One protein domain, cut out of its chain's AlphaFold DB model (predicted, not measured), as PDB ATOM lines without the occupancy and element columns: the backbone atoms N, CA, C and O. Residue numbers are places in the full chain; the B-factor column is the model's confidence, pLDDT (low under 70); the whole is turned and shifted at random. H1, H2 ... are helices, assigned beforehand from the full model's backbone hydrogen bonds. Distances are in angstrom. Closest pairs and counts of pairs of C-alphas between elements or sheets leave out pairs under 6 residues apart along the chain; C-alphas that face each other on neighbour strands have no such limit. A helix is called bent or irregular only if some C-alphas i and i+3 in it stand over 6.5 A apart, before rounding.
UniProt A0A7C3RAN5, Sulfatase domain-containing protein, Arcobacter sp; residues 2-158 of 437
ATOM      1  N   LYS A   2     105.246 135.749 125.585       91.50
ATOM      2  CA  LYS A   2     106.540 135.993 124.896       91.50
ATOM      3  C   LYS A   2     106.519 137.074 123.802       91.50
ATOM      4  O   LYS A   2     107.439 137.872 123.730       91.50
ATOM      5  N   TYR A   3     105.469 137.125 122.983       91.81
ATOM      6  CA  TYR A   3     105.321 138.166 121.953       91.81
ATOM      7  C   TYR A   3     105.028 139.552 122.528       91.81
ATOM      8  O   TYR A   3     105.471 140.548 121.974       91.81
ATOM      9  N   LEU A   4     104.334 139.605 123.668       93.50
ATOM     10  CA  LEU A   4     104.130 140.847 124.402       93.50
ATOM     11  C   LEU A   4     105.469 141.354 124.959       93.50
ATOM     12  O   LEU A   4     105.792 142.514 124.770       93.50
ATOM     13  N   ILE A   5     106.293 140.467 125.537       94.94
ATOM     14  CA  ILE A   5     107.658 140.804 125.983       94.94
ATOM     15  C   ILE A   5     108.523 141.273 124.806       94.94
ATOM     16  O   ILE A   5     109.242 142.251 124.940       94.94
ATOM     17  N   LEU A   6     108.430 140.625 123.640       95.12
ATOM     18  CA  LEU A   6     109.153 141.073 122.444       95.12
ATOM     19  C   LEU A   6     108.691 142.461 121.973       95.12
ATOM     20  O   LEU A   6     109.508 143.266 121.551       95.12
ATOM     21  N   THR A   7     107.392 142.750 122.076       95.31
ATOM     22  CA  THR A   7     106.849 144.083 121.766       95.31
ATOM     23  C   THR A   7     107.399 145.120 122.730       95.31
ATOM     24  O   THR A   7     107.867 146.164 122.295       95.31
ATOM     25  N   PHE A   8     107.414 144.799 124.026       95.75
ATOM     26  CA  PHE A   8     108.071 145.624 125.030       95.75
ATOM     27  C   PHE A   8     109.546 145.845 124.690       95.75
ATOM     28  O   PHE A   8     109.984 146.984 124.699       95.75
ATOM     29  N   ALA A   9     110.285 144.803 124.306       95.25
ATOM     30  CA  ALA A   9     111.691 144.926 123.935       95.25
ATOM     31  C   ALA A   9     111.916 145.856 122.729       95.25
ATOM     32  O   ALA A   9     112.836 146.660 122.761       95.25
ATOM     33  N   PHE A  10     111.089 145.798 121.681       95.12
ATOM     34  CA  PHE A  10     111.207 146.725 120.547       95.12
ATOM     35  C   PHE A  10     110.786 148.152 120.905       95.12
ATOM     36  O   PHE A  10     111.520 149.098 120.652       95.12
ATOM     37  N   TYR A  11     109.648 148.312 121.573       93.38
ATOM     38  CA  TYR A  11     109.127 149.630 121.915       93.38
ATOM     39  C   TYR A  11     110.015 150.375 122.924       93.38
ATOM     40  O   TYR A  11     110.347 151.542 122.723       93.38
ATOM     41  N   TYR A  12     110.463 149.689 123.982       93.81
ATOM     42  CA  TYR A  12     111.303 150.283 125.025       93.81
ATOM     43  C   TYR A  12     112.733 150.548 124.572       93.81
ATOM     44  O   TYR A  12     113.420 151.303 125.249       93.81
ATOM     45  N   GLN A  13     113.189 149.993 123.445       95.06
ATOM     46  CA  GLN A  13     114.466 150.414 122.876       95.06
ATOM     47  C   GLN A  13     114.457 151.903 122.525       95.06
ATOM     48  O   GLN A  13     115.420 152.579 122.861       95.06
ATOM     49  N   ASN A  14     113.371 152.435 121.945       92.88
ATOM     50  CA  ASN A  14     113.253 153.876 121.687       92.88
ATOM     51  C   ASN A  14     113.338 154.684 122.989       92.88
ATOM     52  O   ASN A  14     114.096 155.644 123.075       92.88
ATOM     53  N   LEU A  15     112.600 154.257 124.021       92.06
ATOM     54  CA  LEU A  15     112.580 154.933 125.320       92.06
ATOM     55  C   LEU A  15     113.946 154.890 126.018       92.06
ATOM     56  O   LEU A  15     114.398 155.892 126.562       92.06
ATOM     57  N   PHE A  16     114.601 153.729 126.003       93.88
ATOM     58  CA  PHE A  16     115.945 153.573 126.543       93.88
ATOM     59  C   PHE A  16     116.936 154.452 125.784       93.88
ATOM     60  O   PHE A  16     117.748 155.126 126.407       93.88
ATOM     61  N   PHE A  17     116.840 154.496 124.455       93.62
ATOM     62  CA  PHE A  17     117.720 155.310 123.628       93.62
ATOM     63  C   PHE A  17     117.560 156.813 123.914       93.62
ATOM     64  O   PHE A  17     118.560 157.516 124.010       93.62
ATOM     65  N   THR A  18     116.337 157.289 124.176       90.88
ATOM     66  CA  THR A  18     116.070 158.658 124.664       90.88
ATOM     67  C   THR A  18     116.696 158.963 126.024       90.88
ATOM     68  O   THR A  18     117.001 160.112 126.315       90.88
ATOM     69  N   PHE A  19     116.902 157.960 126.879       91.12
ATOM     70  CA  PHE A  19     117.558 158.169 128.171       91.12
ATOM     71  C   PHE A  19     119.083 158.321 128.047       91.12
ATOM     72  O   PHE A  19     119.707 158.946 128.899       91.12
ATOM     73  N   VAL A  20     119.685 157.737 127.007       89.88
ATOM     74  CA  VAL A  20     121.147 157.668 126.834       89.88
ATOM     75  C   VAL A  20     121.675 158.533 125.686       89.88
ATOM     76  O   VAL A  20     122.866 158.478 125.401       89.88
ATOM     77  N   SER A  21     120.812 159.297 125.013       87.81
ATOM     78  CA  SER A  21     121.170 160.176 123.892       87.81
ATOM     79  C   SER A  21     120.204 161.360 123.787       87.81
ATOM     80  O   SER A  21     119.139 161.350 124.401       87.81
ATOM     81  N   GLU A  22     120.516 162.345 122.942       85.94
ATOM     82  CA  GLU A  22     119.612 163.468 122.639       85.94
ATOM     83  C   GLU A  22     118.361 163.072 121.819       85.94
ATOM     84  O   GLU A  22     117.552 163.927 121.450       85.94
ATOM     85  N   PHE A  23     118.179 161.791 121.483       87.25
ATOM     86  CA  PHE A  23     117.025 161.324 120.719       87.25
ATOM     87  C   PHE A  23     115.713 161.540 121.474       87.25
ATOM     88  O   PHE A  23     115.518 161.015 122.568       87.25
ATOM     89  N   SER A  24     114.753 162.227 120.857       85.62
ATOM     90  CA  SER A  24     113.414 162.390 121.430       85.62
ATOM     91  C   SER A  24     112.447 161.324 120.913       85.62
ATOM     92  O   SER A  24     112.204 161.182 119.712       85.62
ATOM     93  N   PHE A  25     111.854 160.591 121.851       87.94
ATOM     94  CA  PHE A  25     110.769 159.654 121.603       87.94
ATOM     95  C   PHE A  25     109.578 160.017 122.480       87.94
ATOM     96  O   PHE A  25     109.704 160.078 123.702       87.94
ATOM     97  N   SER A  26     108.422 160.226 121.853       87.38
ATOM     98  CA  SER A  26     107.146 160.431 122.536       87.38
ATOM     99  C   SER A  26     106.391 159.104 122.563       87.38
ATOM    100  O   SER A  26     105.896 158.681 121.516       87.38
ATOM    101  N   PRO A  27     106.306 158.417 123.716       85.25
ATOM    102  CA  PRO A  27     105.646 157.125 123.785       85.25
ATOM    103  C   PRO A  27     104.146 157.269 123.511       85.25
ATOM    104  O   PRO A  27     103.435 157.948 124.251       85.25
ATOM    105  N   GLU A  28     103.644 156.567 122.499       88.88
ATOM    106  CA  GLU A  28     102.222 156.483 122.191       88.88
ATOM    107  C   GLU A  28     101.703 155.048 122.347       88.88
ATOM    108  O   GLU A  28     102.189 154.105 121.718       88.88
ATOM    109  N   LEU A  29     100.646 154.871 123.153       87.38
ATOM    110  CA  LEU A  29      99.996 153.563 123.347       87.38
ATOM    111  C   LEU A  29      99.597 152.928 122.010       87.38
ATOM    112  O   LEU A  29      99.679 151.714 121.833       87.38
ATOM    113  N   PHE A  30      99.153 153.756 121.071       84.62
ATOM    114  CA  PHE A  30      98.708 153.297 119.772       84.62
ATOM    115  C   PHE A  30      99.852 152.689 118.940       84.62
ATOM    116  O   PHE A  30      99.673 151.642 118.320       84.62
ATOM    117  N   GLU A  31     101.048 153.272 118.996       86.12
ATOM    118  CA  GLU A  31     102.237 152.731 118.339       86.12
ATOM    119  C   GLU A  31     102.689 151.408 118.969       86.12
ATOM    120  O   GLU A  31     102.994 150.449 118.256       86.12
ATOM    121  N   PHE A  32     102.622 151.296 120.301       90.81
ATOM    122  CA  PHE A  32     102.843 150.019 120.986       90.81
ATOM    123  C   PHE A  32     101.864 148.935 120.505       90.81
ATOM    124  O   PHE A  32     102.265 147.801 120.228       90.81
ATOM    125  N   LEU A  33     100.576 149.273 120.372       89.62
ATOM    126  CA  LEU A  33      99.555 148.352 119.862       89.62
ATOM    127  C   LEU A  33      99.795 147.975 118.395       89.62
ATOM    128  O   LEU A  33      99.615 146.807 118.032       89.62
ATOM    129  N   ALA A  34     100.234 148.919 117.561       87.38
ATOM    130  CA  ALA A  34     100.600 148.657 116.174       87.38
ATOM    131  C   ALA A  34     101.786 147.682 116.092       87.38
ATOM    132  O   ALA A  34     101.680 146.649 115.426       87.38
ATOM    133  N   LEU A  35     102.863 147.923 116.851       90.81
ATOM    134  CA  LEU A  35     104.006 147.011 116.953       90.81
ATOM    135  C   LEU A  35     103.585 145.622 117.444       90.81
ATOM    136  O   LEU A  35     103.980 144.613 116.853       90.81
ATOM    137  N   PHE A  36     102.725 145.542 118.465       92.56
ATOM    138  CA  PHE A  36     102.186 144.267 118.946       92.56
ATOM    139  C   PHE A  36     101.453 143.505 117.834       92.56
ATOM    140  O   PHE A  36     101.598 142.282 117.709       92.56
ATOM    141  N   CYS A  37     100.683 144.215 117.004       90.62
ATOM    142  CA  CYS A  37      99.962 143.623 115.884       90.62
ATOM    143  C   CYS A  37     100.912 143.123 114.791       90.62
ATOM    144  O   CYS A  37     100.775 141.976 114.359       90.62
ATOM    145  N   ILE A  38     101.915 143.919 114.406       91.06
ATOM    146  CA  ILE A  38     102.956 143.532 113.436       91.06
ATOM    147  C   ILE A  38     103.684 142.274 113.917       91.06
ATOM    148  O   ILE A  38     103.763 141.275 113.197       91.06
ATOM    149  N   ILE A  39     104.145 142.271 115.169       93.06
ATOM    150  CA  ILE A  39     104.838 141.130 115.778       93.06
ATOM    151  C   ILE A  39     103.938 139.897 115.797       93.06
ATOM    152  O   ILE A  39     104.390 138.788 115.504       93.06
ATOM    153  N   SER A  40     102.654 140.075 116.101       91.75
ATOM    154  CA  SER A  40     101.676 138.988 116.126       91.75
ATOM    155  C   SER A  40     101.342 138.434 114.738       91.75
ATOM    156  O   SER A  40     101.021 137.249 114.616       91.75
ATOM    157  N   LEU A  41     101.438 139.248 113.684       90.19
ATOM    158  CA  LEU A  41     101.333 138.795 112.296       90.19
ATOM    159  C   LEU A  41     102.579 138.012 111.883       90.19
ATOM    160  O   LEU A  41     102.462 136.866 111.443       90.19
ATOM    161  N   ILE A  42     103.769 138.570 112.123       91.50
ATOM    162  CA  ILE A  42     105.054 137.907 111.863       91.50
ATOM    163  C   ILE A  42     105.131 136.565 112.599       91.50
ATOM    164  O   ILE A  42     105.588 135.566 112.046       91.50
ATOM    165  N   ALA A  43     104.608 136.497 113.825       91.25
ATOM    166  CA  ALA A  43     104.563 135.294 114.650       91.25
ATOM    167  C   ALA A  43     103.890 134.080 113.988       91.25
ATOM    168  O   ALA A  43     104.142 132.944 114.409       91.25
ATOM    169  N   LYS A  44     103.029 134.298 112.988       89.19
ATOM    170  CA  LYS A  44     102.351 133.233 112.238       89.19
ATOM    171  C   LYS A  44     103.241 132.618 111.151       89.19
ATOM    172  O   LYS A  44     102.980 131.483 110.743       89.19
ATOM    173  N   LEU A  45     104.295 133.319 110.727       90.56
ATOM    174  CA  LEU A  45     105.187 132.917 109.641       90.56
ATOM    175  C   LEU A  45     106.217 131.856 110.087       90.56
ATOM    176  O   LEU A  45     106.671 131.850 111.243       90.56
ATOM    177  N   PRO A  46     106.628 130.943 109.183       90.50
ATOM    178  CA  PRO A  46     107.607 129.907 109.511       90.50
ATOM    179  C   PRO A  46     108.995 130.490 109.822       90.50
ATOM    180  O   PRO A  46     109.639 130.038 110.767       90.50
ATOM    181  N   PHE A  47     109.394 131.564 109.136       94.00
ATOM    182  CA  PHE A  47     110.688 132.250 109.272       94.00
ATOM    183  C   PHE A  47     110.676 133.437 110.259       94.00
ATOM    184  O   PHE A  47     111.570 134.275 110.245       94.00
ATOM    185  N   ARG A  48     109.696 133.507 111.173       93.25
ATOM    186  CA  ARG A  48     109.500 134.634 112.114       93.25
ATOM    187  C   ARG A  48     110.745 135.086 112.890       93.25
ATOM    188  O   ARG A  48     110.917 136.279 113.086       93.25
ATOM    189  N   LYS A  49     111.614 134.158 113.325       94.62
ATOM    190  CA  LYS A  49     112.851 134.511 114.051       94.62
ATOM    191  C   LYS A  49     113.790 135.337 113.173       94.62
ATOM    192  O   LYS A  49     114.300 136.345 113.640       94.62
ATOM    193  N   LEU A  50     113.957 134.936 111.911       95.75
ATOM    194  CA  LEU A  50     114.749 135.684 110.939       95.75
ATOM    195  C   LEU A  50     114.157 137.079 110.719       95.75
ATOM    196  O   LEU A  50     114.894 138.051 110.776       95.75
ATOM    197  N   ILE A  51     112.831 137.193 110.563       95.81
ATOM    198  CA  ILE A  51     112.179 138.506 110.406       95.81
ATOM    199  C   ILE A  51     112.403 139.388 111.634       95.81
ATOM    200  O   ILE A  51     112.705 140.560 111.475       95.81
ATOM    201  N   PHE A  52     112.292 138.853 112.853       96.81
ATOM    202  CA  PHE A  52     112.559 139.639 114.061       96.81
ATOM    203  C   PHE A  52     114.021 140.087 114.161       96.81
ATOM    204  O   PHE A  52     114.274 141.193 114.622       96.81
ATOM    205  N   ILE A  53     114.977 139.268 113.713       97.19
ATOM    206  CA  ILE A  53     116.394 139.655 113.654       97.19
ATOM    207  C   ILE A  53     116.606 140.760 112.608       97.19
ATOM    208  O   ILE A  53     117.259 141.755 112.905       97.19
ATOM    209  N   LEU A  54     116.005 140.634 111.421       96.31
ATOM    210  CA  LEU A  54     116.034 141.685 110.399       96.31
ATOM    211  C   LEU A  54     115.375 142.972 110.911       96.31
ATOM    212  O   LEU A  54     115.915 144.055 110.726       96.31
ATOM    213  N   TRP A  55     114.265 142.872 111.638       96.06
ATOM    214  CA  TRP A  55     113.631 144.024 112.272       96.06
ATOM    215  C   TRP A  55     114.549 144.676 113.315       96.06
ATOM    216  O   TRP A  55     114.693 145.894 113.335       96.06
ATOM    217  N   GLN A  56     115.239 143.881 114.140       97.31
ATOM    218  CA  GLN A  56     116.237 144.401 115.079       97.31
ATOM    219  C   GLN A  56     117.402 145.100 114.361       97.31
ATOM    220  O   GLN A  56     117.899 146.104 114.867       97.31
ATOM    221  N   SER A  57     117.812 144.636 113.174       96.38
ATOM    222  CA  SER A  57     118.839 145.345 112.400       96.38
ATOM    223  C   SER A  57     118.401 146.742 111.950       96.38
ATOM    224  O   SER A  57     119.253 147.612 111.829       96.38
ATOM    225  N   LEU A  58     117.096 147.007 111.793       95.75
ATOM    226  CA  LEU A  58     116.600 148.358 111.499       95.75
ATOM    227  C   LEU A  58     116.830 149.308 112.680       95.75
ATOM    228  O   LEU A  58     117.294 150.426 112.476       95.75
ATOM    229  N   TYR A  59     116.564 148.855 113.912       96.56
ATOM    230  CA  TYR A  59     116.892 149.621 115.121       96.56
ATOM    231  C   TYR A  59     118.394 149.853 115.240       96.56
ATOM    232  O   TYR A  59     118.816 150.980 115.477       96.56
ATOM    233  N   PHE A  60     119.198 148.803 115.040       96.31
ATOM    234  CA  PHE A  60     120.656 148.912 115.059       96.31
ATOM    235  C   PHE A  60     121.148 149.992 114.094       96.31
ATOM    236  O   PHE A  60     121.862 150.900 114.503       96.31
ATOM    237  N   VAL A  61     120.733 149.905 112.827       94.88
ATOM    238  CA  VAL A  61     121.143 150.835 111.774       94.88
ATOM    239  C   VAL A  61     120.700 152.257 112.109       94.88
ATOM    240  O   VAL A  61     121.529 153.161 112.071       94.88
ATOM    241  N   GLN A  62     119.443 152.464 112.512       95.06
ATOM    242  CA  GLN A  62     118.947 153.805 112.813       95.06
ATOM    243  C   GLN A  62     119.629 154.430 114.035       95.06
ATOM    244  O   GLN A  62     119.994 155.601 113.992       95.06
ATOM    245  N   PHE A  63     119.807 153.677 115.123       95.81
ATOM    246  CA  PHE A  63     120.446 154.196 116.330       95.81
ATOM    247  C   PHE A  63     121.933 154.447 116.122       95.81
ATOM    248  O   PHE A  63     122.418 155.496 116.523       95.81
ATOM    249  N   SER A  64     122.656 153.541 115.458       94.31
ATOM    250  CA  SER A  64     124.060 153.776 115.092       94.31
ATOM    251  C   SER A  64     124.203 155.022 114.218       94.31
ATOM    252  O   SER A  64     125.073 155.851 114.467       94.31
ATOM    253  N   PHE A  65     123.304 155.198 113.247       93.44
ATOM    254  CA  PHE A  65     123.276 156.393 112.413       93.44
ATOM    255  C   PHE A  65     122.982 157.661 113.225       93.44
ATOM    256  O   PHE A  65     123.659 158.668 113.038       93.44
ATOM    257  N   TYR A  66     122.027 157.609 114.158       93.62
ATOM    258  CA  TYR A  66     121.702 158.738 115.028       93.62
ATOM    259  C   TYR A  66     122.859 159.105 115.963       93.62
ATOM    260  O   TYR A  66     123.185 160.279 116.065       93.62
ATOM    261  N   LEU A  67     123.514 158.126 116.600       92.25
ATOM    262  CA  LEU A  67     124.679 158.375 117.466       92.25
ATOM    263  C   LEU A  67     125.837 159.035 116.715       92.25
ATOM    264  O   LEU A  67     126.637 159.734 117.325       92.25
ATOM    265  N   TYR A  68     125.948 158.791 115.410       90.94
ATOM    266  CA  TYR A  68     127.021 159.355 114.604       90.94
ATOM    267  C   TYR A  68     126.647 160.700 113.981       90.94
ATOM    268  O   TYR A  68     127.372 161.674 114.136       90.94
ATOM    269  N   PHE A  69     125.507 160.789 113.295       89.88
ATOM    270  CA  PHE A  69     125.113 161.983 112.538       89.88
ATOM    271  C   PHE A  69     124.185 162.937 113.306       89.88
ATOM    272  O   PHE A  69     123.936 164.050 112.834       89.88
ATOM    273  N   GLY A  70     123.629 162.514 114.445       89.69
ATOM    274  CA  GLY A  70     122.651 163.273 115.232       89.69
ATOM    275  C   GLY A  70     121.332 163.548 114.501       89.69
ATOM    276  O   GLY A  70     120.681 164.556 114.773       89.69
ATOM    277  N   ASP A  71     120.969 162.707 113.531       89.88
ATOM    278  CA  ASP A  71     119.710 162.781 112.784       89.88
ATOM    279  C   ASP A  71     119.243 161.365 112.408       89.88
ATOM    280  O   ASP A  71     119.990 160.391 112.502       89.88
ATOM    281  N   LEU A  72     117.990 161.236 111.993       92.00
ATOM    282  CA  LEU A  72     117.420 159.998 111.482       92.00
ATOM    283  C   LEU A  72     117.745 159.834 109.990       92.00
ATOM    284  O   LEU A  72     117.712 160.804 109.238       92.00
ATOM    285  N   ILE A  73     117.988 158.591 109.561       92.81
ATOM    286  CA  ILE A  73     118.164 158.216 108.151       92.81
ATOM    287  C   ILE A  73     116.983 158.721 107.322       92.81
ATOM    288  O   ILE A  73     115.819 158.439 107.635       92.81
ATOM    289  N   LYS A  74     117.302 159.428 106.239       90.81
ATOM    290  CA  LYS A  74     116.373 159.902 105.212       90.81
ATOM    291  C   LYS A  74     116.501 159.048 103.955       90.81
ATOM    292  O   LYS A  74     117.414 158.239 103.804       90.81
ATOM    293  N   ALA A  75     115.566 159.236 103.028       88.56
ATOM    294  CA  ALA A  75     115.576 158.551 101.737       88.56
ATOM    295  C   ALA A  75     116.914 158.716 100.984       88.56
ATOM    296  O   ALA A  75     117.447 157.772 100.402       88.56
ATOM    297  N   THR A  76     117.488 159.908 101.042       86.62
ATOM    298  CA  THR A  76     118.744 160.233 100.376       86.62
ATOM    299  C   THR A  76     119.956 159.594 101.046       86.62
ATOM    300  O   THR A  76     120.810 159.082 100.332       86.62
ATOM    301  N   ASP A  77     119.994 159.478 102.378       90.44
ATOM    302  CA  ASP A  77     121.060 158.737 103.074       90.44
ATOM    303  C   ASP A  77     121.058 157.243 102.673       90.44
ATOM    304  O   ASP A  77     122.115 156.634 102.517       90.44
ATOM    305  N   ILE A  78     119.880 156.643 102.436       90.38
ATOM    306  CA  ILE A  78     119.770 155.262 101.918       90.38
ATOM    307  C   ILE A  78     120.358 155.173 100.503       90.38
ATOM    308  O   ILE A  78     121.087 154.234 100.187       90.38
ATOM    309  N   LYS A  79     120.044 156.143  99.637       87.81
ATOM    310  CA  LYS A  79     120.593 156.218  98.275       87.81
ATOM    311  C   LYS A  79     122.117 156.381  98.306       87.81
ATOM    312  O   LYS A  79     122.807 155.686  97.559       87.81
ATOM    313  N   LEU A  80     122.627 157.226  99.202       86.31
ATOM    314  CA  LEU A  80     124.057 157.442  99.416       86.31
ATOM    315  C   LEU A  80     124.750 156.156  99.889       86.31
ATOM    316  O   LEU A  80     125.736 155.739  99.292       86.31
ATOM    317  N   PHE A  81     124.172 155.443 100.862       89.56
ATOM    318  CA  PHE A  81     124.695 154.159 101.341       89.56
ATOM    319  C   PHE A  81     124.926 153.148 100.206       89.56
ATOM    320  O   PHE A  81     125.980 152.524 100.123       89.56
ATOM    321  N   PHE A  82     123.958 152.994  99.297       87.88
ATOM    322  CA  PHE A  82     124.088 152.046  98.185       87.88
ATOM    323  C   PHE A  82     125.010 152.531  97.060       87.88
ATOM    324  O   PHE A  82     125.477 151.712  96.268       87.88
ATOM    325  N   THR A  83     125.276 153.834  96.970       84.06
ATOM    326  CA  THR A  83     126.187 154.415  95.968       84.06
ATOM    327  C   THR A  83     127.631 154.524  96.470       84.06
ATOM    328  O   THR A  83     128.543 154.485  95.640       84.06
ATOM    329  N   HIS A  84     127.836 154.544  97.792       86.25
ATOM    330  CA  HIS A  84     129.123 154.636  98.499       86.25
ATOM    331  C   HIS A  84     129.322 153.474  99.484       86.25
ATOM    332  O   HIS A  84     129.776 153.650 100.617       86.25
ATOM    333  N   LEU A  85     128.951 152.260  99.065       86.50
ATOM    334  CA  LEU A  85     128.981 151.086  99.938       86.50
ATOM    335  C   LEU A  85     130.399 150.797 100.452       86.50
ATOM    336  O   LEU A  85     130.583 150.604 101.651       86.50
ATOM    337  N   ASP A  86     131.391 150.827  99.561       84.00
ATOM    338  CA  ASP A  86     132.792 150.540  99.899       84.00
ATOM    339  C   ASP A  86     133.325 151.513 100.963       84.00
ATOM    340  O   ASP A  86     133.866 151.091 101.984       84.00
ATOM    341  N   GLU A  87     133.082 152.809 100.761       82.00
ATOM    342  CA  GLU A  87     133.485 153.885 101.670       82.00
ATOM    343  C   GLU A  87     132.788 153.775 103.032       82.00
ATOM    344  O   GLU A  87     133.412 153.914 104.084       82.00
ATOM    345  N   THR A  88     131.493 153.439 103.032       85.12
ATOM    346  CA  THR A  88     130.739 153.257 104.277       85.12
ATOM    347  C   THR A  88     131.338 152.137 105.129       85.12
ATOM    348  O   THR A  88     131.461 152.284 106.346       85.12
ATOM    349  N   PHE A  89     131.719 151.010 104.518       84.81
ATOM    350  CA  PHE A  89     132.307 149.884 105.246       84.81
ATOM    351  C   PHE A  89     133.744 150.148 105.699       84.81
ATOM    352  O   PHE A  89     134.109 149.730 106.800       84.81
ATOM    353  N   GLU A  90     134.536 150.858 104.895       82.31
ATOM    354  CA  GLU A  90     135.889 151.289 105.261       82.31
ATOM    355  C   GLU A  90     135.872 152.177 106.513       82.31
ATOM    356  O   GLU A  90     136.647 151.969 107.449       82.31
ATOM    357  N   THR A  91     134.907 153.094 106.582       82.31
ATOM    358  CA  THR A  91     134.738 154.019 107.706       82.31
ATOM    359  C   THR A  91     134.047 153.379 108.916       82.31
ATOM    360  O   THR A  91     134.253 153.817 110.047       82.31
ATOM    361  N   PHE A  92     133.282 152.298 108.740       84.31
ATOM    362  CA  PHE A  92     132.534 151.665 109.831       84.31
ATOM    363  C   PHE A  92     133.429 151.100 110.944       84.31
ATOM    364  O   PHE A  92     133.151 151.307 112.128       84.31
ATOM    365  N   LEU A  93     134.494 150.371 110.589       81.81
ATOM    366  CA  LEU A  93     135.306 149.650 111.575       81.81
ATOM    367  C   LEU A  93     136.053 150.595 112.539       81.81
ATOM    368  O   LEU A  93     135.961 150.370 113.749       81.81
ATOM    369  N   PRO A  94     136.711 151.675 112.071       82.62
ATOM    370  CA  PRO A  94     137.334 152.662 112.958       82.62
ATOM    371  C   PRO A  94     136.349 153.397 113.880       82.62
ATOM    372  O   PRO A  94     136.765 153.992 114.870       82.62
ATOM    373  N   LEU A  95     135.048 153.357 113.575       84.69
ATOM    374  CA  LEU A  95     134.007 154.064 114.319       84.69
ATOM    375  C   LEU A  95     133.212 153.178 115.282       84.69
ATOM    376  O   LEU A  95     132.329 153.689 115.968       84.69
ATOM    377  N   VAL A  96     133.530 151.884 115.383       86.50
ATOM    378  CA  VAL A  96     132.741 150.903 116.152       86.50
ATOM    379  C   VAL A  96     132.480 151.315 117.607       86.50
ATOM    380  O   VAL A  96     131.411 151.025 118.145       86.50
ATOM    381  N   GLU A  97     133.410 152.044 118.229       86.50
ATOM    382  CA  GLU A  97     133.277 152.541 119.604       86.50
ATOM    383  C   GLU A  97     132.058 153.463 119.776       86.50
ATOM    384  O   GLU A  97     131.360 153.375 120.790       86.50
ATOM    385  N   HIS A  98     131.722 154.255 118.751       86.56
ATOM    386  CA  HIS A  98     130.556 155.147 118.737       86.56
ATOM    387  C   HIS A  98     129.232 154.377 118.626       86.56
ATOM    388  O   HIS A  98     128.169 154.916 118.920       86.56
ATOM    389  N   PHE A  99     129.276 153.095 118.251       90.88
ATOM    390  CA  PHE A  99     128.095 152.242 118.096       90.88
ATOM    391  C   PHE A  99     127.867 151.305 119.286       90.88
ATOM    392  O   PHE A  99     126.932 150.503 119.255       90.88
ATOM    393  N   THR A 100     128.677 151.398 120.348       92.12
ATOM    394  CA  THR A 100     128.649 150.462 121.488       92.12
ATOM    395  C   THR A 100     127.247 150.286 122.078       92.12
ATOM    396  O   THR A 100     126.801 149.154 122.273       92.12
ATOM    397  N   ILE A 101     126.516 151.384 122.310       93.06
ATOM    398  CA  ILE A 101     125.147 151.338 122.851       93.06
ATOM    399  C   ILE A 101     124.216 150.562 121.905       93.06
ATOM    400  O   ILE A 101     123.563 149.606 122.330       93.06
ATOM    401  N   SER A 102     124.205 150.912 120.617       95.06
ATOM    402  CA  SER A 102     123.383 150.255 119.592       95.06
ATOM    403  C   SER A 102     123.717 148.765 119.439       95.06
ATOM    404  O   SER A 102     122.810 147.940 119.278       95.06
ATOM    405  N   ILE A 103     125.003 148.403 119.527       95.25
ATOM    406  CA  ILE A 103     125.489 147.016 119.485       95.25
ATOM    407  C   ILE A 103     124.957 146.235 120.689       95.25
ATOM    408  O   ILE A 103     124.331 145.189 120.507       95.25
ATOM    409  N   VAL A 104     125.152 146.739 121.912       95.81
ATOM    410  CA  VAL A 104     124.717 146.061 123.146       95.81
ATOM    411  C   VAL A 104     123.201 145.868 123.161       95.81
ATOM    412  O   VAL A 104     122.732 144.754 123.401       95.81
ATOM    413  N   MET A 105     122.431 146.914 122.837       95.25
ATOM    414  CA  MET A 105     120.968 146.831 122.734       95.25
ATOM    415  C   MET A 105     120.538 145.741 121.746       95.25
ATOM    416  O   MET A 105     119.691 144.901 122.060       95.25
ATOM    417  N   SER A 106     121.175 145.706 120.575       96.75
ATOM    418  CA  SER A 106     120.853 144.733 119.533       96.75
ATOM    419  C   SER A 106     121.207 143.306 119.935       96.75
ATOM    420  O   SER A 106     120.401 142.401 119.720       96.75
ATOM    421  N   ILE A 107     122.358 143.095 120.583       97.44
ATOM    422  CA  ILE A 107     122.765 141.784 121.103       97.44
ATOM    423  C   ILE A 107     121.738 141.266 122.111       97.44
ATOM    424  O   ILE A 107     121.295 140.124 121.988       97.44
ATOM    425  N   VAL A 108     121.303 142.090 123.070       96.75
ATOM    426  CA  VAL A 108     120.322 141.683 124.092       96.75
ATOM    427  C   VAL A 108     119.015 141.205 123.451       96.75
ATOM    428  O   VAL A 108     118.502 140.136 123.796       96.75
ATOM    429  N   VAL A 109     118.490 141.950 122.476       96.50
ATOM    430  CA  VAL A 109     117.225 141.601 121.812       96.50
ATOM    431  C   VAL A 109     117.379 140.384 120.902       96.50
ATOM    432  O   VAL A 109     116.524 139.493 120.915       96.50
ATOM    433  N   VAL A 110     118.487 140.269 120.167       97.56
ATOM    434  CA  VAL A 110     118.782 139.088 119.339       97.56
ATOM    435  C   VAL A 110     118.926 137.833 120.202       97.56
ATOM    436  O   VAL A 110     118.314 136.809 119.891       97.56
ATOM    437  N   LEU A 111     119.651 137.904 121.323       97.06
ATOM    438  CA  LEU A 111     119.773 136.794 122.270       97.06
ATOM    439  C   LEU A 111     118.408 136.388 122.832       97.06
ATOM    440  O   LEU A 111     118.115 135.190 122.923       97.06
ATOM    441  N   PHE A 112     117.537 137.355 123.138       96.06
ATOM    442  CA  PHE A 112     116.161 137.076 123.541       96.06
ATOM    443  C   PHE A 112     115.375 136.346 122.436       96.06
ATOM    444  O   PHE A 112     114.699 135.353 122.728       96.06
ATOM    445  N   ILE A 113     115.481 136.779 121.173       96.31
ATOM    446  CA  ILE A 113     114.807 136.150 120.023       96.31
ATOM    447  C   ILE A 113     115.305 134.712 119.800       96.31
ATOM    448  O   ILE A 113     114.506 133.795 119.572       96.31
ATOM    449  N   ILE A 114     116.619 134.490 119.871       95.19
ATOM    450  CA  ILE A 114     117.232 133.177 119.644       95.19
ATOM    451  C   ILE A 114     116.845 132.209 120.764       95.19
ATOM    452  O   ILE A 114     116.331 131.123 120.468       95.19
ATOM    453  N   SER A 115     116.994 132.631 122.023       94.00
ATOM    454  CA  SER A 115     116.770 131.801 123.217       94.00
ATOM    455  C   SER A 115     115.302 131.420 123.425       94.00
ATOM    456  O   SER A 115     114.988 130.433 124.089       94.00
ATOM    457  N   ASN A 116     114.364 132.171 122.841       90.94
ATOM    458  CA  ASN A 116     112.943 131.918 123.028       90.94
ATOM    459  C   ASN A 116     112.319 131.064 121.921       90.94
ATOM    460  O   ASN A 116     112.363 131.366 120.727       90.94
ATOM    461  N   HIS A 117     111.609 130.011 122.335       86.44
ATOM    462  CA  HIS A 117     110.675 129.320 121.450       86.44
ATOM    463  C   HIS A 117     109.351 130.090 121.361       86.44
ATOM    464  O   HIS A 117     108.601 130.190 122.338       86.44
ATOM    465  N   PHE A 118     109.051 130.595 120.167       84.06
ATOM    466  CA  PHE A 118     107.826 131.320 119.824       84.06
ATOM    467  C   PHE A 118     106.802 130.354 119.204       84.06
ATOM    468  O   PHE A 118     107.073 129.789 118.143       84.06
ATOM    469  N   LYS A 119     105.666 130.103 119.872       83.25
ATOM    470  CA  LYS A 119     104.563 129.254 119.364       83.25
ATOM    471  C   LYS A 119     103.599 130.091 118.521       83.25
ATOM    472  O   LYS A 119     103.292 131.199 118.931       83.25
ATOM    473  N   LYS A 120     103.061 129.557 117.416       82.19
ATOM    474  CA  LYS A 120     102.091 130.281 116.571       82.19
ATOM    475  C   LYS A 120     100.943 130.866 117.407       82.19
ATOM    476  O   LYS A 120     100.338 130.161 118.215       82.19
ATOM    477  N   ILE A 121     100.643 132.145 117.191       81.00
ATOM    478  CA  ILE A 121      99.546 132.843 117.869       81.00
ATOM    479  C   ILE A 121      98.215 132.473 117.203       81.00
ATOM    480  O   ILE A 121      98.076 132.573 115.983       81.00
ATOM    481  N   LYS A 122      97.218 132.101 118.014       81.12
ATOM    482  CA  LYS A 122      95.834 131.833 117.589       81.12
ATOM    483  C   LYS A 122      94.950 133.086 117.712       81.12
ATOM    484  O   LYS A 122      93.915 133.045 118.362       81.12
ATOM    485  N   LEU A 123      95.381 134.214 117.148       80.62
ATOM    486  CA  LEU A 123      94.586 135.449 117.128       80.62
ATOM    487  C   LEU A 123      93.967 135.642 115.744       80.62
ATOM    488  O   LEU A 123      94.632 135.391 114.731       80.62
ATOM    489  N   HIS A 124      92.710 136.083 115.696       84.00
ATOM    490  CA  HIS A 124      92.002 136.321 114.441       84.00
ATOM    491  C   HIS A 124      92.712 137.405 113.618       84.00
ATOM    492  O   HIS A 124      93.139 138.420 114.162       84.00
ATOM    493  N   PHE A 125      92.867 137.188 112.309       79.69
ATOM    494  CA  PHE A 125      93.595 138.116 111.434       79.69
ATOM    495  C   PHE A 125      92.959 139.512 111.424       79.69
ATOM    496  O   PHE A 125      93.667 140.502 111.539       79.69
ATOM    497  N   LEU A 126      91.626 139.585 111.407       74.00
ATOM    498  CA  LEU A 126      90.884 140.850 111.360       74.00
ATOM    499  C   LEU A 126      91.152 141.766 112.573       74.00
ATOM    500  O   LEU A 126      91.232 142.980 112.416       74.00
ATOM    501  N   LEU A 127      91.394 141.189 113.758       77.62
ATOM    502  CA  LEU A 127      91.753 141.945 114.967       77.62
ATOM    503  C   LEU A 127      93.157 142.565 114.890       77.62
ATOM    504  O   LEU A 127      93.437 143.527 115.593       77.62
ATOM    505  N   LEU A 128      94.034 142.020 114.042       77.00
ATOM    506  CA  LEU A 128      95.398 142.520 113.840       77.00
ATOM    507  C   LEU A 128      95.465 143.628 112.783       77.00
ATOM    508  O   LEU A 128      96.411 144.407 112.785       77.00
ATOM    509  N   VAL A 129      94.482 143.695 111.881       76.19
ATOM    510  CA  VAL A 129      94.466 144.651 110.761       76.19
ATOM    511  C   VAL A 129      93.917 146.014 111.183       76.19
ATOM    512  O   VAL A 129      94.394 147.031 110.697       76.19
ATOM    513  N   LEU A 130      92.961 146.061 112.113       75.31
ATOM    514  CA  LEU A 130      92.323 147.313 112.543       75.31
ATOM    515  C   LEU A 130      93.327 148.353 113.087       75.31
ATOM    516  O   LEU A 130      93.303 149.494 112.623       75.31
ATOM    517  N   PRO A 131      94.264 147.976 113.986       74.25
ATOM    518  CA  PRO A 131      95.305 148.893 114.447       74.25
ATOM    519  C   PRO A 131      96.275 149.287 113.331       74.25
ATOM    520  O   PRO A 131      96.777 150.397 113.331       74.25
ATOM    521  N   LEU A 132      96.512 148.433 112.335       75.31
ATOM    522  CA  LEU A 132      97.380 148.778 111.203       75.31
ATOM    523  C   LEU A 132      96.740 149.795 110.257       75.31
ATOM    524  O   LEU A 132      97.425 150.690 109.775       75.31
ATOM    525  N   VAL A 133      95.432 149.688 110.015       76.81
ATOM    526  CA  VAL A 133      94.692 150.657 109.195       76.81
ATOM    527  C   VAL A 133      94.674 152.017 109.882       76.81
ATOM    528  O   VAL A 133      95.024 153.016 109.261       76.81
ATOM    529  N   PHE A 134      94.355 152.065 111.175       71.44
ATOM    530  CA  PHE A 134      94.401 153.326 111.917       71.44
ATOM    531  C   PHE A 134      95.829 153.895 111.976       71.44
ATOM    532  O   PHE A 134      96.009 155.100 111.851       71.44
ATOM    533  N   PHE A 135      96.851 153.036 112.058       71.81
ATOM    534  CA  PHE A 135      98.257 153.440 111.998       71.81
ATOM    535  C   PHE A 135      98.642 154.021 110.643       71.81
ATOM    536  O   PHE A 135      99.311 155.043 110.597       71.81
ATOM    537  N   SER A 136      98.152 153.449 109.544       70.94
ATOM    538  CA  SER A 136      98.376 154.006 108.205       70.94
ATOM    539  C   SER A 136      97.703 155.367 107.977       70.94
ATOM    540  O   SER A 136      98.130 156.111 107.100       70.94
ATOM    541  N   LEU A 137      96.666 155.693 108.757       73.06
ATOM    542  CA  LEU A 137      95.940 156.965 108.682       73.06
ATOM    543  C   LEU A 137      96.522 158.043 109.605       73.06
ATOM    544  O   LEU A 137      96.181 159.215 109.451       73.06
ATOM    545  N   ASN A 138      97.374 157.669 110.563       68.56
ATOM    546  CA  ASN A 138      97.949 158.594 111.528       68.56
ATOM    547  C   ASN A 138      99.361 159.000 111.080       68.56
ATOM    548  O   ASN A 138     100.223 158.154 110.861       68.56
ATOM    549  N   ALA A 139      99.596 160.302 110.907       63.00
ATOM    550  CA  ALA A 139     100.783 160.801 110.207       63.00
ATOM    551  C   ALA A 139     102.082 160.766 111.039       63.00
ATOM    552  O   ALA A 139     103.173 160.858 110.475       63.00
ATOM    553  N   ASN A 140     101.983 160.624 112.363       78.19
ATOM    554  CA  ASN A 140     103.121 160.743 113.271       78.19
ATOM    555  C   ASN A 140     103.580 159.365 113.754       78.19
ATOM    556  O   ASN A 140     103.144 158.868 114.786       78.19
ATOM    557  N   ILE A 141     104.468 158.740 112.983       82.19
ATOM    558  CA  ILE A 141     105.198 157.540 113.403       82.19
ATOM    559  C   ILE A 141     106.390 158.003 114.238       82.19
ATOM    560  O   ILE A 141     107.180 158.798 113.730       82.19
ATOM    561  N   ASN A 142     106.554 157.514 115.471       88.06
ATOM    562  CA  ASN A 142     107.650 157.917 116.363       88.06
ATOM    563  C   ASN A 142     108.766 156.862 116.444       88.06
ATOM    564  O   ASN A 142     109.932 157.235 116.593       88.06
ATOM    565  N   ASP A 143     108.427 155.587 116.257       91.31
ATOM    566  CA  ASP A 143     109.320 154.436 116.282       91.31
ATOM    567  C   ASP A 143     110.363 154.504 115.166       91.31
ATOM    568  O   ASP A 143     110.053 154.664 113.980       91.31
ATOM    569  N   VAL A 144     111.625 154.336 115.552       92.69
ATOM    570  CA  VAL A 144     112.759 154.490 114.640       92.69
ATOM    571  C   VAL A 144     112.774 153.479 113.494       92.69
ATOM    572  O   VAL A 144     113.144 153.833 112.374       92.69
ATOM    573  N   SER A 145     112.336 152.239 113.735       92.88
ATOM    574  CA  SER A 145     112.339 151.188 112.714       92.88
ATOM    575  C   SER A 145     111.245 151.435 111.675       92.88
ATOM    576  O   SER A 145     111.480 151.310 110.473       92.88
ATOM    577  N   LEU A 146     110.067 151.875 112.127       90.06
ATOM    578  CA  LEU A 146     108.952 152.237 111.258       90.06
ATOM    579  C   LEU A 146     109.253 153.516 110.466       90.06
ATOM    580  O   LEU A 146     108.959 153.573 109.269       90.06
ATOM    581  N   LYS A 147     109.911 154.508 111.085       90.69
ATOM    582  CA  LYS A 147     110.420 155.694 110.380       90.69
ATOM    583  C   LYS A 147     111.380 155.305 109.262       90.69
ATOM    584  O   LYS A 147     111.173 155.764 108.140       90.69
ATOM    585  N   LEU A 148     112.359 154.438 109.523       92.06
ATOM    586  CA  LEU A 148     113.299 153.964 108.502       92.06
ATOM    587  C   LEU A 148     112.574 153.259 107.345       92.06
ATOM    588  O   LEU A 148     112.786 153.599 106.182       92.06
ATOM    589  N   LEU A 149     111.648 152.343 107.649       89.81
ATOM    590  CA  LEU A 149     110.847 151.662 106.626       89.81
ATOM    591  C   LEU A 149     110.036 152.642 105.768       89.81
ATOM    592  O   LEU A 149     109.919 152.440 104.562       89.81
ATOM    593  N   SER A 150     109.523 153.729 106.356       88.31
ATOM    594  CA  SER A 150     108.776 154.760 105.621       88.31
ATOM    595  C   SER A 150     109.630 155.562 104.626       88.31
ATOM    596  O   SER A 150     109.082 156.206 103.729       88.31
ATOM    597  N   GLN A 151     110.963 155.537 104.762       89.06
ATOM    598  CA  GLN A 151     111.877 156.207 103.833       89.06
ATOM    599  C   GLN A 151     112.176 155.360 102.595       89.06
ATOM    600  O   GLN A 151     112.431 155.926 101.536       89.06
ATOM    601  N   ILE A 152     112.085 154.027 102.683       86.69
ATOM    602  CA  ILE A 152     112.412 153.119 101.570       86.69
ATOM    603  C   ILE A 152     111.554 153.395 100.320       86.69
ATOM    604  O   ILE A 152     112.125 153.514  99.244       86.69
ATOM    605  N   PRO A 153     110.218 153.564 100.386       84.62
ATOM    606  CA  PRO A 153     109.440 153.887  99.187       84.62
ATOM    607  C   PRO A 153     109.791 155.254  98.589       84.62
ATOM    608  O   PRO A 153     109.690 155.441  97.378       84.62
ATOM    609  N   LYS A 154     110.214 156.210  99.428       83.56
ATOM    610  CA  LYS A 154     110.563 157.568  98.991       83.56
ATOM    611  C   LYS A 154     111.841 157.583  98.154       83.56
ATOM    612  O   LYS A 154     111.924 158.385  97.231       83.56
ATOM    613  N   THR A 155     112.778 156.662  98.403       78.62
ATOM    614  CA  THR A 155     113.996 156.530  97.581       78.62
ATOM    615  C   THR A 155     113.683 156.173  96.129       78.62
ATOM    616  O   THR A 155     114.414 156.571  95.228       78.62
ATOM    617  N   LEU A 156     112.579 155.454  95.892       73.31
ATOM    618  CA  LEU A 156     112.151 155.015  94.562       73.31
ATOM    619  C   LEU A 156     111.358 156.088  93.801       73.31
ATOM    620  O   LEU A 156     111.286 156.034  92.577       73.31
ATOM    621  N   GLN A 157     110.742 157.041  94.508       65.94
ATOM    622  CA  GLN A 157     109.878 158.074  93.919       65.94
ATOM    623  C   GLN A 157     110.614 159.377  93.578       65.94
ATOM    624  O   GLN A 157     110.069 160.208  92.854       65.94
ATOM    625  N   GLN A 158     111.837 159.577  94.072       58.53
ATOM    626  CA  GLN A 158     112.608 160.789  93.803       58.53
ATOM    627  C   GLN A 158     113.210 160.766  92.387       58.53
ATOM    628  O   GLN A 158     114.312 160.272  92.155       58.53
TER     629      GLN A 158
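This is residues 2 to 158 of the 437 residues of the protein "Sulfatase domain-containing protein" of Arcobacter sp (UniProt A0A7C3RAN5). Three helical stretches, H1, H3 and the second arm of the bent helix H5, run side by side as a core, their centres making a triangle. H2 packs aslant on H1 with H6 beyond it, H7 runs out from H3 and meets H4, and the first arm of H5 turns across one end of the core. The printed part has 157 residues with seven named helices, H1 to H7 in chain order, and no named strand; the class is all helix. It is compact, with a radius of gyration of the C-alphas of 16.2 A, and spans 46 by 37 by 31 A.

Find C-alpha 2 at (106.540, 135.993, 124.896); from there H1 runs 26.2 A to residue 20, with a kink of 32 degrees near residue 14. H2 follows in residues 29 to 42, 20.1 A, and H3 in residues 48 to 69, 31.5 A, ending at (125.113, 161.983, 112.538). H4 is residues 75 to 83, 12.8 A. H5, residues 85 to 115, was assigned as one helix by its hydrogen bonds but is bent: C-alphas 98 and 101 are 7.8 A apart. Its arms are H5a, residues 85 to 98, 19.3 A, and H5b, residues 101 to 115, 21.3 A. H5a is itself irregular, with C-alphas 94 and 97 7.8 A apart. H6 is residues 125 to 137, 19.2 A. H7, residues 144 to 157, 21.2 A, is only just irregular, with C-alphas 150 and 153 6.53 A apart; it ends at C-alpha 157 at (109.878, 158.074, 93.919).

Start at the bundle, three helices or arms with nearly aligned lines: H1, H3 and H5b. H3 touches H5b at Phe 60 and Ser 102, C-alphas 5.5 A apart, at a shallow tilt of 6 degrees, opposite ways. H1 only just touches H5b, with 3 pairs of C-alphas within 8 A, the closest being Ala 9 and Val 109 at 6.8 A. H1 touches H2 with residues 3 to 11 alone, closest at the C-alphas of Thr 7 and Phe 36, 5.5 A, at a steep tilt of 47 degrees. H2 touches H6 at the C-alphas of Cys 37 and Leu 128, 5.1 A. H7 is about perpendicular to H3, 86 degrees, and touches it at the C-alphas of Leu 58 and Ser 145, 5.3 A. H4 touches H7 at the C-alphas of Ala 75 and Gln 151, 4.9 A. H5a and H5b are about perpendicular, at 85 degrees. Every O i to N i+4 pair is within hydrogen-bond range in H2, H4 and H5b, against 13 of 15 in H1, 17 of 18 in H3, 5 of 10 in H5a, 6 of 9 in H6 and 6 of 10 in H7.

The two C-alphas farthest apart, those of Pro 94 and His 124, are 48.2 A apart. The printed part has no cut and no long link. Look for pLDDT under 70 at residues 138 to 139 and 157 to 158; the mean of the printed part is 88.3.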